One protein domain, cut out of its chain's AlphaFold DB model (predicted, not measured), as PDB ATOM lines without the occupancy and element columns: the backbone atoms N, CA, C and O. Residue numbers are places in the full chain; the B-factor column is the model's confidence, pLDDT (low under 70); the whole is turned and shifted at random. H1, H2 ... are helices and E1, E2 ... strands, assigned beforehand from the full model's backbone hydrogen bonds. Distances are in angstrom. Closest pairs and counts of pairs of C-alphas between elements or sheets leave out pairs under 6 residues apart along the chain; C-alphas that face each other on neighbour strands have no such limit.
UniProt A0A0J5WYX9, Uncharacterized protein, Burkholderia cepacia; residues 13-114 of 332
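What this domain is: This is residues 13 to 114 of the 332 residues of an uncharacterized protein of Burkholderia cepacia (UniProt A0A0J5WYX9). This is a flat cluster of crossed helices: H2, H3 and H4 make the core, with H3 packed on both of the others, while H1 and H5 sit at the two opposite ends of the long axis. A small ribbon of two strands, E1 and E2, runs along one edge, near residues 35 to 39 of H2 and 83 to 87 of H4. The printed part has 102 residues, with five named helices and two named strands in the order H1 H2 E1 H3 H4 E2 H5; the sheet E1 - E2 is antiparallel and the class is mostly helix. The whole is compact, with a radius of gyration of the C-alphas of 13.2 A, and spans 38 by 34 by 17 A.

How they stand to each other: Start with H1, residues 13 to 20, which touches H2, residues 27 to 40, through residues 27 to 31 of H2 alone; the closest C-alphas are those of Ile 19 and Gly 27, 5.1 A apart, at a steep tilt of 61 degrees, opposite ways. H2 touches the hub, H3, residues 56 to 67, whose residues 61 to 66 alone take part; the closest C-alphas, of Ile 30 and Val 66, are 5.4 A apart, at a steep tilt of 43 degrees. H3 touches residues 75 to 80 alone of H4, residues 75 to 88, about perpendicular at 77 degrees; the closest C-alphas, of Gly 63 and Gly 75, are 3.9 A apart. H4 and H1 only just touch, with 3 pairs of C-alphas within 8 A, the closest those of Val 18 and Ala 85 at 5.4 A. E1, residues 43 to 46, and E2, residues 92 to 95, are antiparallel neighbours: look for N 44 and O 94 at 2.8 A and N 94 and O 44 at 2.7 A, within hydrogen-bond range. H5, residues 99 to 114, touches H3 through residues 103 to 107 of H5 and 57 to 61 of H3 alone; the closest C-alphas, of Ala 58 and Leu 103, are 6.6 A apart, and at 72 degrees the two are only just about perpendicular. H5 is apart from H1, H2 and H4. Every O i to N i+4 pair is within hydrogen-bond range in H2, H3, H4 and H5; in H1 it is 3 of 4.

Where its parts are: Find C-alpha 13 at (160.791, 171.102, 129.948), where H1 begins. H2 runs 19.9 A from C-alpha 27 to 40, H3 16.0 A from 56 to 67, and H4 19.9 A from 75 to 88. E1 and E2 have four residues each. H5, the longest at 22.5 A, ends at C-alpha 114, at (166.530, 198.969, 159.201).

The domain as a whole: The two C-alphas farthest apart, of Ala 13 and Thr 112, are 40.9 A apart. The printed part has no cut and no long link. Look for pLDDT under 70 at residue 23 and at residues 48 to 53, 71 to 73 and 110 to 114; the mean of the printed part is 78.2.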
ATOM      1  N   ALA A  13     161.519 172.230 129.363       77.94
ATOM      2  CA  ALA A  13     160.791 171.102 129.948       77.94
ATOM      3  C   ALA A  13     160.417 171.322 131.427       77.94
ATOM      4  O   ALA A  13     159.322 170.955 131.844       77.94
ATOM      5  N   ILE A  14     161.310 171.932 132.213       80.56
ATOM      6  CA  ILE A  14     161.083 172.226 133.639       80.56
ATOM      7  C   ILE A  14     160.297 173.527 133.776       80.56
ATOM      8  O   ILE A  14     159.339 173.606 134.535       80.56
ATOM      9  N   THR A  15     160.669 174.529 132.985       84.31
ATOM     10  CA  THR A  15     160.040 175.849 132.951       84.31
ATOM     11  C   THR A  15     158.556 175.743 132.653       84.31
ATOM     12  O   THR A  15     157.758 176.339 133.365       84.31
ATOM     13  N   ALA A  16     158.162 174.967 131.639       81.62
ATOM     14  CA  ALA A  16     156.753 174.801 131.299       81.62
ATOM     15  C   ALA A  16     155.954 174.161 132.447       81.62
ATOM     16  O   ALA A  16     154.850 174.613 132.740       81.62
ATOM     17  N   ALA A  17     156.523 173.155 133.118       80.19
ATOM     18  CA  ALA A  17     155.874 172.470 134.231       80.19
ATOM     19  C   ALA A  17     155.766 173.358 135.483       80.19
ATOM     20  O   ALA A  17     154.706 173.436 136.099       80.19
ATOM     21  N   VAL A  18     156.829 174.094 135.819       80.94
ATOM     22  CA  VAL A  18     156.836 175.040 136.943       80.94
ATOM     23  C   VAL A  18     155.862 176.188 136.687       80.94
ATOM     24  O   VAL A  18     155.048 176.487 137.550       80.94
ATOM     25  N   ILE A  19     155.878 176.791 135.492       83.75
ATOM     26  CA  ILE A  19     154.962 177.885 135.137       83.75
ATOM     27  C   ILE A  19     153.506 177.422 135.151       83.75
ATOM     28  O   ILE A  19     152.656 178.171 135.613       83.75
ATOM     29  N   ALA A  20     153.205 176.207 134.684       79.06
ATOM     30  CA  ALA A  20     151.840 175.677 134.715       79.06
ATOM     31  C   ALA A  20     151.271 175.562 136.142       79.06
ATOM     32  O   ALA A  20     150.054 175.600 136.313       79.06
ATOM     33  N   ASN A  21     152.143 175.446 137.147       72.88
ATOM     34  CA  ASN A  21     151.774 175.395 138.559       72.88
ATOM     35  C   ASN A  21     151.763 176.775 139.240       72.88
ATOM     36  O   ASN A  21     151.320 176.873 140.381       72.88
ATOM     37  N   LEU A  22     152.230 177.832 138.566       74.75
ATOM     38  CA  LEU A  22     152.203 179.196 139.090       74.75
ATOM     39  C   LEU A  22     150.955 179.930 138.569       74.75
ATOM     40  O   LEU A  22     150.731 179.967 137.358       74.75
ATOM     41  N   PRO A  23     150.162 180.590 139.429       66.75
ATOM     42  CA  PRO A  23     148.956 181.316 139.019       66.75
ATOM     43  C   PRO A  23     149.251 182.684 138.361       66.75
ATOM     44  O   PRO A  23     148.414 183.583 138.406       66.75
ATOM     45  N   HIS A  24     150.422 182.863 137.736       71.50
ATOM     46  CA  HIS A  24     150.902 184.159 137.242       71.50
ATOM     47  C   HIS A  24     151.205 184.147 135.740       71.50
ATOM     48  O   HIS A  24     151.921 183.286 135.224       71.50
ATOM     49  N   SER A  25     150.721 185.172 135.035       70.25
ATOM     50  CA  SER A  25     150.916 185.356 133.587       70.25
ATOM     51  C   SER A  25     152.385 185.578 133.194       70.25
ATOM     52  O   SER A  25     152.780 185.235 132.079       70.25
ATOM     53  N   ASN A  26     153.214 186.072 134.121       80.12
ATOM     54  CA  ASN A  26     154.638 186.368 133.923       80.12
ATOM     55  C   ASN A  26     155.590 185.244 134.372       80.12
ATOM     56  O   ASN A  26     156.781 185.490 134.592       80.12
ATOM     57  N   GLY A  27     155.110 183.999 134.486       80.50
ATOM     58  CA  GLY A  27     155.850 182.887 135.099       80.50
ATOM     59  C   GLY A  27     157.296 182.692 134.608       80.50
ATOM     60  O   GLY A  27     158.175 182.378 135.407       80.50
ATOM     61  N   LYS A  28     157.595 182.946 133.323       84.81
ATOM     62  CA  LYS A  28     158.966 182.821 132.781       84.81
ATOM     63  C   LYS A  28     159.914 183.909 133.296       84.81
ATOM     64  O   LYS A  28     161.073 183.619 133.587       84.81
ATOM     65  N   ALA A  29     159.435 185.147 133.411       85.25
ATOM     66  CA  ALA A  29     160.223 186.261 133.934       85.25
ATOM     67  C   ALA A  29     160.438 186.112 135.447       85.25
ATOM     68  O   ALA A  29     161.561 186.268 135.925       85.25
ATOM     69  N   ILE A  30     159.386 185.708 136.164       86.38
ATOM     70  CA  ILE A  30     159.409 185.373 137.592       86.38
ATOM     71  C   ILE A  30     160.459 184.289 137.884       86.38
ATOM     72  O   ILE A  30     161.364 184.494 138.695       86.38
ATOM     73  N   LEU A  31     160.400 183.160 137.167       88.81
ATOM     74  CA  LEU A  31     161.347 182.057 137.346       88.81
ATOM     75  C   LEU A  31     162.782 182.457 136.965       88.81
ATOM     76  O   LEU A  31     163.743 182.024 137.601       88.81
ATOM     77  N   GLY A  32     162.936 183.317 135.954       87.75
ATOM     78  CA  GLY A  32     164.227 183.877 135.555       87.75
ATOM     79  C   GLY A  32     164.861 184.759 136.635       87.75
ATOM     80  O   GLY A  32     166.047 184.597 136.938       87.75
ATOM     81  N   ALA A  33     164.084 185.654 137.251       88.94
ATOM     82  CA  ALA A  33     164.547 186.491 138.357       88.94
ATOM     83  C   ALA A  33     164.894 185.650 139.589       88.94
ATOM     84  O   ALA A  33     165.981 185.799 140.150       88.94
ATOM     85  N   PHE A  34     164.036 184.683 139.927       91.56
ATOM     86  CA  PHE A  34     164.289 183.723 140.996       91.56
ATOM     87  C   PHE A  34     165.605 182.961 140.787       91.56
ATOM     88  O   PHE A  34     166.459 182.935 141.674       91.56
ATOM     89  N   LYS A  35     165.816 182.378 139.595       92.44
ATOM     90  CA  LYS A  35     167.055 181.659 139.255       92.44
ATOM     91  C   LYS A  35     168.278 182.561 139.387       92.44
ATOM     92  O   LYS A  35     169.295 182.138 139.931       92.44
ATOM     93  N   THR A  36     168.192 183.777 138.851       92.38
ATOM     94  CA  THR A  36     169.305 184.736 138.846       92.38
ATOM     95  C   THR A  36     169.740 185.056 140.270       92.38
ATOM     96  O   THR A  36     170.929 184.983 140.586       92.38
ATOM     97  N   GLU A  37     168.776 185.325 141.145       92.50
ATOM     98  CA  GLU A  37     169.045 185.655 142.539       92.50
ATOM     99  C   GLU A  37     169.533 184.437 143.340       92.50
ATOM    100  O   GLU A  37     170.479 184.540 144.122       92.50
ATOM    101  N   ALA A  38     168.979 183.251 143.078       89.12
ATOM    102  CA  ALA A  38     169.456 182.005 143.671       89.12
ATOM    103  C   ALA A  38     170.926 181.731 143.312       89.12
ATOM    104  O   ALA A  38     171.734 181.439 144.193       89.12
ATOM    105  N   LEU A  39     171.306 181.900 142.041       89.31
ATOM    106  CA  LEU A  39     172.692 181.749 141.594       89.31
ATOM    107  C   LEU A  39     173.620 182.811 142.202       89.31
ATOM    108  O   LEU A  39     174.758 182.490 142.546       89.31
ATOM    109  N   ARG A  40     173.142 184.051 142.390       93.19
ATOM    110  CA  ARG A  40     173.898 185.112 143.083       93.19
ATOM    111  C   ARG A  40     174.244 184.716 144.519       93.19
ATOM    112  O   ARG A  40     175.323 185.054 144.998       93.19
ATOM    113  N   LEU A  41     173.354 183.980 145.179       87.56
ATOM    114  CA  LEU A  41     173.538 183.420 146.520       87.56
ATOM    115  C   LEU A  41     174.249 182.048 146.520       87.56
ATOM    116  O   LEU A  41     174.285 181.371 147.550       87.56
ATOM    117  N   ASP A  42     174.828 181.626 145.389       82.00
ATOM    118  CA  ASP A  42     175.499 180.327 145.193       82.00
ATOM    119  C   ASP A  42     174.577 179.113 145.435       82.00
ATOM    120  O   ASP A  42     175.044 178.013 145.730       82.00
ATOM    121  N   PHE A  43     173.257 179.271 145.302       84.88
ATOM    122  CA  PHE A  43     172.355 178.123 145.263       84.88
ATOM    123  C   PHE A  43     172.462 177.388 143.928       84.88
ATOM    124  O   PHE A  43     172.656 177.978 142.865       84.88
ATOM    125  N   ARG A  44     172.297 176.067 143.979       84.06
ATOM    126  CA  ARG A  44     172.299 175.179 142.813       84.06
ATOM    127  C   ARG A  44     171.055 174.317 142.821       84.06
ATOM    128  O   ARG A  44     170.604 173.900 143.881       84.06
ATOM    129  N   PHE A  45     170.552 173.985 141.644       85.94
ATOM    130  CA  PHE A  45     169.383 173.126 141.504       85.94
ATOM    131  C   PHE A  45     169.818 171.738 141.050       85.94
ATOM    132  O   PHE A  45     170.669 171.625 140.170       85.94
ATOM    133  N   ALA A  46     169.286 170.674 141.651       82.12
ATOM    134  CA  ALA A  46     169.602 169.309 141.237       82.12
ATOM    135  C   ALA A  46     168.471 168.322 141.533       82.12
ATOM    136  O   ALA A  46     167.696 168.489 142.473       82.12
ATOM    137  N   LYS A  47     168.418 167.239 140.750       77.62
ATOM    138  CA  LYS A  47     167.527 166.098 141.001       77.62
ATOM    139  C   LYS A  47     168.145 165.183 142.063       77.62
ATOM    140  O   LYS A  47     168.874 164.247 141.734       77.62
ATOM    141  N   ARG A  48     167.923 165.468 143.348       66.19
ATOM    142  CA  ARG A  48     168.376 164.631 144.479       66.19
ATOM    143  C   ARG A  48     167.239 164.352 145.450       66.19
ATOM    144  O   ARG A  48     166.325 165.134 145.568       66.19
ATOM    145  N   TRP A  49     167.326 163.259 146.200       53.47
ATOM    146  CA  TRP A  49     166.261 162.810 147.112       53.47
ATOM    147  C   TRP A  49     166.276 163.475 148.498       53.47
ATOM    148  O   TRP A  49     165.519 163.064 149.373       53.47
ATOM    149  N   TYR A  50     167.160 164.449 148.736       53.38
ATOM    150  CA  TYR A  50     167.333 165.057 150.055       53.38
ATOM    151  C   TYR A  50     167.040 166.553 150.027       53.38
ATOM    152  O   TYR A  50     167.725 167.320 149.346       53.38
ATOM    153  N   ARG A  51     166.033 166.931 150.814       59.72
ATOM    154  CA  ARG A  51     165.576 168.301 151.021       59.72
ATOM    155  C   ARG A  51     166.385 168.951 152.138       59.72
ATOM    156  O   ARG A  51     166.371 168.468 153.268       59.72
ATOM    157  N   ALA A  52     167.028 170.070 151.832       57.88
ATOM    158  CA  ALA A  52     167.423 171.037 152.845       57.88
ATOM    159  C   ALA A  52     166.431 172.206 152.754       57.88
ATOM    160  O   ALA A  52     166.302 172.769 151.666       57.88
ATOM    161  N   PRO A  53     165.699 172.549 153.828       59.78
ATOM    162  CA  PRO A  53     164.825 173.714 153.797       59.78
ATOM    163  C   PRO A  53     165.655 174.966 153.495       59.78
ATOM    164  O   PRO A  53     166.753 175.143 154.033       59.78
ATOM    165  N   ALA A  54     165.138 175.820 152.613       70.06
ATOM    166  CA  ALA A  54     165.743 177.115 152.354       70.06
ATOM    167  C   ALA A  54     165.630 177.978 153.625       70.06
ATOM    168  O   ALA A  54     164.546 178.040 154.203       70.06
ATOM    169  N   PRO A  55     166.713 178.629 154.086       70.06
ATOM    170  CA  PRO A  55     166.640 179.546 155.217       70.06
ATOM    171  C   PRO A  55     165.687 180.701 154.919       70.06
ATOM    172  O   PRO A  55     165.663 181.191 153.790       70.06
ATOM    173  N   ASP A  56     164.995 181.212 155.935       72.00
ATOM    174  CA  ASP A  56     164.041 182.320 155.779       72.00
ATOM    175  C   ASP A  56     164.674 183.550 155.112       72.00
ATOM    176  O   ASP A  56     164.078 184.166 154.233       72.00
ATOM    177  N   VAL A  57     165.933 183.854 155.451       74.56
ATOM    178  CA  VAL A  57     166.712 184.936 154.824       74.56
ATOM    179  C   VAL A  57     166.851 184.723 153.314       74.56
ATOM    180  O   VAL A  57     166.734 185.668 152.539       74.56
ATOM    181  N   ALA A  58     167.055 183.479 152.870       76.31
ATOM    182  CA  ALA A  58     167.108 183.163 151.446       76.31
ATOM    183  C   ALA A  58     165.745 183.402 150.787       76.31
ATOM    184  O   ALA A  58     165.684 184.033 149.739       76.31
ATOM    185  N   MET A  59     164.655 182.976 151.428       83.25
ATOM    186  CA  MET A  59     163.297 183.177 150.916       83.25
ATOM    187  C   MET A  59     162.911 184.658 150.820       83.25
ATOM    188  O   MET A  59     162.261 185.060 149.859       83.25
ATOM    189  N   GLN A  60     163.366 185.496 151.752       81.88
ATOM    190  CA  GLN A  60     163.167 186.949 151.696       81.88
ATOM    191  C   GLN A  60     163.964 187.614 150.565       81.88
ATOM    192  O   GLN A  60     163.466 188.523 149.899       81.88
ATOM    193  N   VAL A  61     165.208 187.186 150.330       84.12
ATOM    194  CA  VAL A  61     166.039 187.724 149.240       84.12
ATOM    195  C   VAL A  61     165.485 187.296 147.880       84.12
ATOM    196  O   VAL A  61     165.272 188.145 147.016       84.12
ATOM    197  N   LEU A  62     165.170 186.008 147.719       87.06
ATOM    198  CA  LEU A  62     164.548 185.467 146.509       87.06
ATOM    199  C   LEU A  62     163.181 186.106 146.254       87.06
ATOM    200  O   LEU A  62     162.872 186.460 145.119       87.06
ATOM    201  N   GLY A  63     162.392 186.315 147.310       85.44
ATOM    202  CA  GLY A  63     161.082 186.936 147.211       85.44
ATOM    203  C   GLY A  63     161.131 188.363 146.682       85.44
ATOM    204  O   GLY A  63     160.402 188.678 145.747       85.44
ATOM    205  N   ARG A  64     162.048 189.200 147.181       85.50
ATOM    206  CA  ARG A  64     162.222 190.574 146.672       85.50
ATOM    207  C   ARG A  64     162.618 190.618 145.197       85.50
ATOM    208  O   ARG A  64     162.172 191.501 144.472       85.50
ATOM    209  N   ALA A  65     163.446 189.675 144.742       86.75
ATOM    210  CA  ALA A  65     163.832 189.602 143.333       86.75
ATOM    211  C   ALA A  65     162.642 189.268 142.424       86.75
ATOM    212  O   ALA A  65     162.560 189.772 141.306       86.75
ATOM    213  N   VAL A  66     161.715 188.439 142.905       88.31
ATOM    214  CA  VAL A  66     160.510 188.084 142.157       88.31
ATOM    215  C   VAL A  66     159.441 189.181 142.235       88.31
ATOM    216  O   VAL A  66     158.833 189.496 141.218       88.31
ATOM    217  N   GLU A  67     159.260 189.819 143.391       83.81
ATOM    218  CA  GLU A  67     158.362 190.973 143.578       83.81
ATOM    219  C   GLU A  67     158.740 192.154 142.672       83.81
ATOM    220  O   GLU A  67     157.876 192.850 142.150       83.81
ATOM    221  N   ALA A  68     160.036 192.344 142.402       82.44
ATOM    222  CA  ALA A  68     160.500 193.345 141.443       82.44
ATOM    223  C   ALA A  68     160.022 193.083 139.998       82.44
ATOM    224  O   ALA A  68     160.024 194.002 139.179       82.44
ATOM    225  N   VAL A  69     159.639 191.843 139.677       81.25
ATOM    226  CA  VAL A  69     159.077 191.445 138.377       81.25
ATOM    227  C   VAL A  69     157.550 191.398 138.419       81.25
ATOM    228  O   VAL A  69     156.912 191.744 137.428       81.25
ATOM    229  N   GLU A  70     156.976 191.001 139.554       78.12
ATOM    230  CA  GLU A  70     155.538 190.862 139.775       78.12
ATOM    231  C   GLU A  70     155.118 191.663 141.019       78.12
ATOM    232  O   GLU A  70     155.017 191.131 142.123       78.12
ATOM    233  N   SER A  71     154.876 192.964 140.835       65.25
ATOM    234  CA  SER A  71     154.648 193.920 141.931       65.25
ATOM    235  C   SER A  71     153.323 193.743 142.680       65.25
ATOM    236  O   SER A  71     153.121 194.362 143.719       65.25
ATOM    237  N   GLU A  72     152.398 192.956 142.133       68.25
ATOM    238  CA  GLU A  72     151.093 192.672 142.746       68.25
ATOM    239  C   GLU A  72     151.130 191.430 143.656       68.25
ATOM    240  O   GLU A  72     150.159 191.152 144.359       68.25
ATOM    241  N   ALA A  73     152.247 190.690 143.674       64.75
ATOM    242  CA  ALA A  73     152.409 189.470 144.456       64.75
ATOM    243  C   ALA A  73     153.275 189.694 145.704       64.75
ATOM    244  O   ALA A  73     154.257 190.433 145.691       64.75
ATOM    245  N   ILE A  74     152.970 188.967 146.783       73.19
ATOM    246  CA  ILE A  74     153.862 188.894 147.944       73.19
ATOM    247  C   ILE A  74     155.074 188.051 147.540       73.19
ATOM    248  O   ILE A  74     154.997 186.819 147.490       73.19
ATOM    249  N   GLY A  75     156.207 188.707 147.285       73.81
ATOM    250  CA  GLY A  75     157.419 188.071 146.770       73.81
ATOM    251  C   GLY A  75     157.863 186.840 147.555       73.81
ATOM    252  O   GLY A  75     158.226 185.825 146.969       73.81
ATOM    253  N   TYR A  76     157.786 186.890 148.889       76.50
ATOM    254  CA  TYR A  76     158.129 185.756 149.754       76.50
ATOM    255  C   TYR A  76     157.266 184.513 149.480       76.50
ATOM    256  O   TYR A  76     157.789 183.401 149.394       76.50
ATOM    257  N   LEU A  77     155.950 184.698 149.326       76.00
ATOM    258  CA  LEU A  77     155.024 183.606 149.027       76.00
ATOM    259  C   LEU A  77     155.272 183.064 147.625       76.00
ATOM    260  O   LEU A  77     155.385 181.855 147.453       76.00
ATOM    261  N   LEU A  78     155.475 183.951 146.656       79.69
ATOM    262  CA  LEU A  78     155.748 183.555 145.281       79.69
ATOM    263  C   LEU A  78     157.085 182.804 145.152       79.69
ATOM    264  O   LEU A  78     157.175 181.795 144.458       79.69
ATOM    265  N   ALA A  79     158.121 183.211 145.890       84.12
ATOM    266  CA  ALA A  79     159.367 182.454 145.985       84.12
ATOM    267  C   ALA A  79     159.146 181.062 146.597       84.12
ATOM    268  O   ALA A  79     159.762 180.094 146.150       84.12
ATOM    269  N   LYS A  80     158.269 180.939 147.602       84.69
ATOM    270  CA  LYS A  80     157.918 179.646 148.203       84.69
ATOM    271  C   LYS A  80     157.170 178.758 147.211       84.69
ATOM    272  O   LYS A  80     157.515 177.589 147.091       84.69
ATOM    273  N   GLU A  81     156.214 179.307 146.472       85.75
ATOM    274  CA  GLU A  81     155.485 178.585 145.426       85.75
ATOM    275  C   GLU A  81     156.419 178.078 144.324       85.75
ATOM    276  O   GLU A  81     156.288 176.935 143.893       85.75
ATOM    277  N   ILE A  82     157.417 178.872 143.921       87.69
ATOM    278  CA  ILE A  82     158.446 178.430 142.969       87.69
ATOM    279  C   ILE A  82     159.249 177.256 143.540       87.69
ATOM    280  O   ILE A  82     159.489 176.281 142.828       87.69
ATOM    281  N   VAL A  83     159.659 177.316 144.813       86.75
ATOM    282  CA  VAL A  83     160.369 176.204 145.469       86.75
ATOM    283  C   VAL A  83     159.487 174.956 145.529       86.75
ATOM    284  O   VAL A  83     159.947 173.883 145.149       86.75
ATOM    285  N   ASP A  84     158.222 175.091 145.927       85.00
ATOM    286  CA  ASP A  84     157.269 173.978 146.009       85.00
ATOM    287  C   ASP A  84     156.992 173.367 144.613       85.00
ATOM    288  O   ASP A  84     156.945 172.144 144.457       85.00
ATOM    289  N   ALA A  85     156.890 174.195 143.566       86.19
ATOM    290  CA  ALA A  85     156.719 173.748 142.183       86.19
ATOM    291  C   ALA A  85     157.968 173.031 141.634       86.19
ATOM    292  O   ALA A  85     157.852 172.025 140.933       86.19
ATOM    293  N   LEU A  86     159.172 173.500 141.977       86.19
ATOM    294  CA  LEU A  86     160.418 172.801 141.647       86.19
ATOM    295  C   LEU A  86     160.512 171.451 142.372       86.19
ATOM    296  O   LEU A  86     160.919 170.455 141.767       86.19
ATOM    297  N   GLU A  87     160.088 171.397 143.638       84.06
ATOM    298  CA  GLU A  87     160.038 170.159 144.419       84.06
ATOM    299  C   GLU A  87     159.090 169.127 143.786       84.06
ATOM    300  O   GLU A  87     159.432 167.941 143.739       84.06
ATOM    301  N   TYR A  88     157.949 169.561 143.237       84.06
ATOM    302  CA  TYR A  88     157.035 168.692 142.485       84.06
ATOM    303  C   TYR A  88     157.732 168.030 141.282       84.06
ATOM    304  O   TYR A  88     157.619 166.819 141.075       84.06
ATOM    305  N   GLU A  89     158.570 168.789 140.571       83.25
ATOM    306  CA  GLU A  89     159.412 168.306 139.464       83.25
ATOM    307  C   GLU A  89     160.666 167.534 139.924       83.25
ATOM    308  O   GLU A  89     161.536 167.165 139.121       83.25
ATOM    309  N   ARG A  90     160.770 167.243 141.230       83.31
ATOM    310  CA  ARG A  90     161.914 166.591 141.887       83.31
ATOM    311  C   ARG A  90     163.225 167.348 141.688       83.31
ATOM    312  O   ARG A  90     164.295 166.731 141.646       83.31
ATOM    313  N   VAL A  91     163.150 168.667 141.550       83.75
ATOM    314  CA  VAL A  91     164.295 169.569 141.466       83.75
ATOM    315  C   VAL A  91     164.412 170.315 142.788       83.75
ATOM    316  O   VAL A  91     163.509 171.032 143.196       83.75
ATOM    317  N   TYR A  92     165.545 170.159 143.462       82.88
ATOM    318  CA  TYR A  92     165.756 170.731 144.787       82.88
ATOM    319  C   TYR A  92     166.829 171.804 144.745       82.88
ATOM    320  O   TYR A  92     167.829 171.678 144.032       82.88
ATOM    321  N   MET A  93     166.617 172.854 145.537       84.31
ATOM    322  CA  MET A  93     167.582 173.923 145.743       84.31
ATOM    323  C   MET A  93     168.599 173.514 146.818       84.31
ATOM    324  O   MET A  93     168.241 173.057 147.903       84.31
ATOM    325  N   HIS A  94     169.883 173.682 146.520       80.94
ATOM    326  CA  HIS A  94     170.998 173.277 147.367       80.94
ATOM    327  C   HIS A  94     171.946 174.443 147.606       80.94
ATOM    328  O   HIS A  94     172.320 175.142 146.669       80.94
ATOM    329  N   MET A  95     172.375 174.607 148.856       78.94
ATOM    330  CA  MET A  95     173.407 175.576 149.212       78.94
ATOM    331  C   MET A  95     174.745 175.185 148.585       78.94
ATOM    332  O   MET A  95     175.194 174.041 148.716       78.94
ATOM    333  N   GLY A  96     175.389 176.140 147.928       74.06
ATOM    334  CA  GLY A  96     176.777 176.040 147.518       74.06
ATOM    335  C   GLY A  96     177.740 176.377 148.663       74.06
ATOM    336  O   GLY A  96     177.319 176.762 149.760       74.06
ATOM    337  N   PRO A  97     179.056 176.228 148.432       74.69
ATOM    338  CA  PRO A  97     180.085 176.489 149.439       74.69
ATOM    339  C   PRO A  97     180.054 177.910 150.019       74.69
ATOM    340  O   PRO A  97     180.482 178.112 151.155       74.69
ATOM    341  N   SER A  98     179.558 178.886 149.253       74.94
ATOM    342  CA  SER A  98     179.569 180.308 149.618       74.94
ATOM    343  C   SER A  98     178.222 180.802 150.146       74.94
ATOM    344  O   SER A  98     178.154 181.903 150.697       74.94
ATOM    345  N   THR A  99     177.156 180.004 150.027       75.94
ATOM    346  CA  THR A  99     175.782 180.434 150.331       75.94
ATOM    347  C   THR A  99     175.624 180.947 151.758       75.94
ATOM    348  O   THR A  99     175.033 182.001 151.964       75.94
ATOM    349  N   ALA A 100     176.200 180.267 152.753       71.56
ATOM    350  CA  ALA A 100     176.089 180.693 154.150       71.56
ATOM    351  C   ALA A 100     176.712 182.081 154.399       71.56
ATOM    352  O   ALA A 100     176.131 182.904 155.105       71.56
ATOM    353  N   ALA A 101     177.869 182.364 153.791       74.94
ATOM    354  CA  ALA A 101     178.538 183.657 153.922       74.94
ATOM    355  C   ALA A 101     177.761 184.776 153.209       74.94
ATOM    356  O   ALA A 101     177.633 185.875 153.750       74.94
ATOM    357  N   LEU A 102     177.206 184.480 152.030       77.06
ATOM    358  CA  LEU A 102     176.402 185.421 151.249       77.06
ATOM    359  C   LEU A 102     175.076 185.751 151.947       77.06
ATOM    360  O   LEU A 102     174.715 186.919 152.040       77.06
ATOM    361  N   LEU A 103     174.394 184.760 152.528       77.19
ATOM    362  CA  LEU A 103     173.183 184.996 153.321       77.19
ATOM    363  C   LEU A 103     173.468 185.803 154.594       77.19
ATOM    364  O   LEU A 103     172.687 186.682 154.948       77.19
ATOM    365  N   ALA A 104     174.594 185.554 155.270       74.19
ATOM    366  CA  ALA A 104     174.995 186.339 156.438       74.19
ATOM    367  C   ALA A 104     175.326 187.803 156.085       74.19
ATOM    368  O   ALA A 104     175.141 188.698 156.909       74.19
ATOM    369  N   GLU A 105     175.836 188.050 154.878       80.44
ATOM    370  CA  GLU A 105     176.046 189.395 154.339       80.44
ATOM    371  C   GLU A 105     174.715 190.091 154.023       80.44
ATOM    372  O   GLU A 105     174.517 191.231 154.440       80.44
ATOM    373  N   GLU A 106     173.773 189.407 153.367       80.75
ATOM    374  CA  GLU A 106     172.430 189.950 153.110       80.75
ATOM    375  C   GLU A 106     171.688 190.275 154.409       80.75
ATOM    376  O   GLU A 106     171.136 191.366 154.552       80.75
ATOM    377  N   GLN A 107     171.756 189.382 155.399       74.00
ATOM    378  CA  GLN A 107     171.178 189.630 156.717       74.00
ATOM    379  C   GLN A 107     171.778 190.881 157.373       74.00
ATOM    380  O   GLN A 107     171.048 191.685 157.950       74.00
ATOM    381  N   ARG A 108     173.099 191.085 157.262       75.06
ATOM    382  CA  ARG A 108     173.755 192.298 157.773       75.06
ATOM    383  C   ARG A 108     173.260 193.553 157.056       75.06
ATOM    384  O   ARG A 108     172.913 194.514 157.733       75.06
ATOM    385  N   ARG A 109     173.150 193.532 155.725       75.00
ATOM    386  CA  ARG A 109     172.631 194.668 154.940       75.00
ATOM    387  C   ARG A 109     171.199 195.031 155.317       75.00
ATOM    388  O   ARG A 109     170.885 196.212 155.410       75.00
ATOM    389  N   HIS A 110     170.360 194.036 155.590       63.78
ATOM    390  CA  HIS A 110     168.999 194.258 156.072       63.78
ATOM    391  C   HIS A 110     168.941 194.919 157.441       63.78
ATOM    392  O   HIS A 110     168.176 195.860 157.631       63.78
ATOM    393  N   VAL A 111     169.760 194.448 158.382       61.22
ATOM    394  CA  VAL A 111     169.828 195.034 159.725       61.22
ATOM    395  C   VAL A 111     170.364 196.466 159.662       61.22
ATOM    396  O   VAL A 111     169.844 197.336 160.352       61.22
ATOM    397  N   THR A 112     171.347 196.742 158.802       54.12
ATOM    398  CA  THR A 112     171.860 198.103 158.593       54.12
ATOM    399  C   THR A 112     170.814 199.019 157.949       54.12
ATOM    400  O   THR A 112     170.605 200.117 158.444       54.12
ATOM    401  N   ALA A 113     170.088 198.559 156.926       53.66
ATOM    402  CA  ALA A 113     169.030 199.348 156.284       53.66
ATOM    403  C   ALA A 113     167.839 199.642 157.220       53.66
ATOM    404  O   ALA A 113     167.223 200.699 157.117       53.66
ATOM    405  N   ALA A 114     167.529 198.737 158.156       45.09
ATOM    406  CA  ALA A 114     166.530 198.969 159.201       45.09
ATOM    407  C   ALA A 114     167.034 199.895 160.331       45.09
ATOM    408  O   ALA A 114     166.226 200.456 161.069       45.09
TER     409      ALA A 114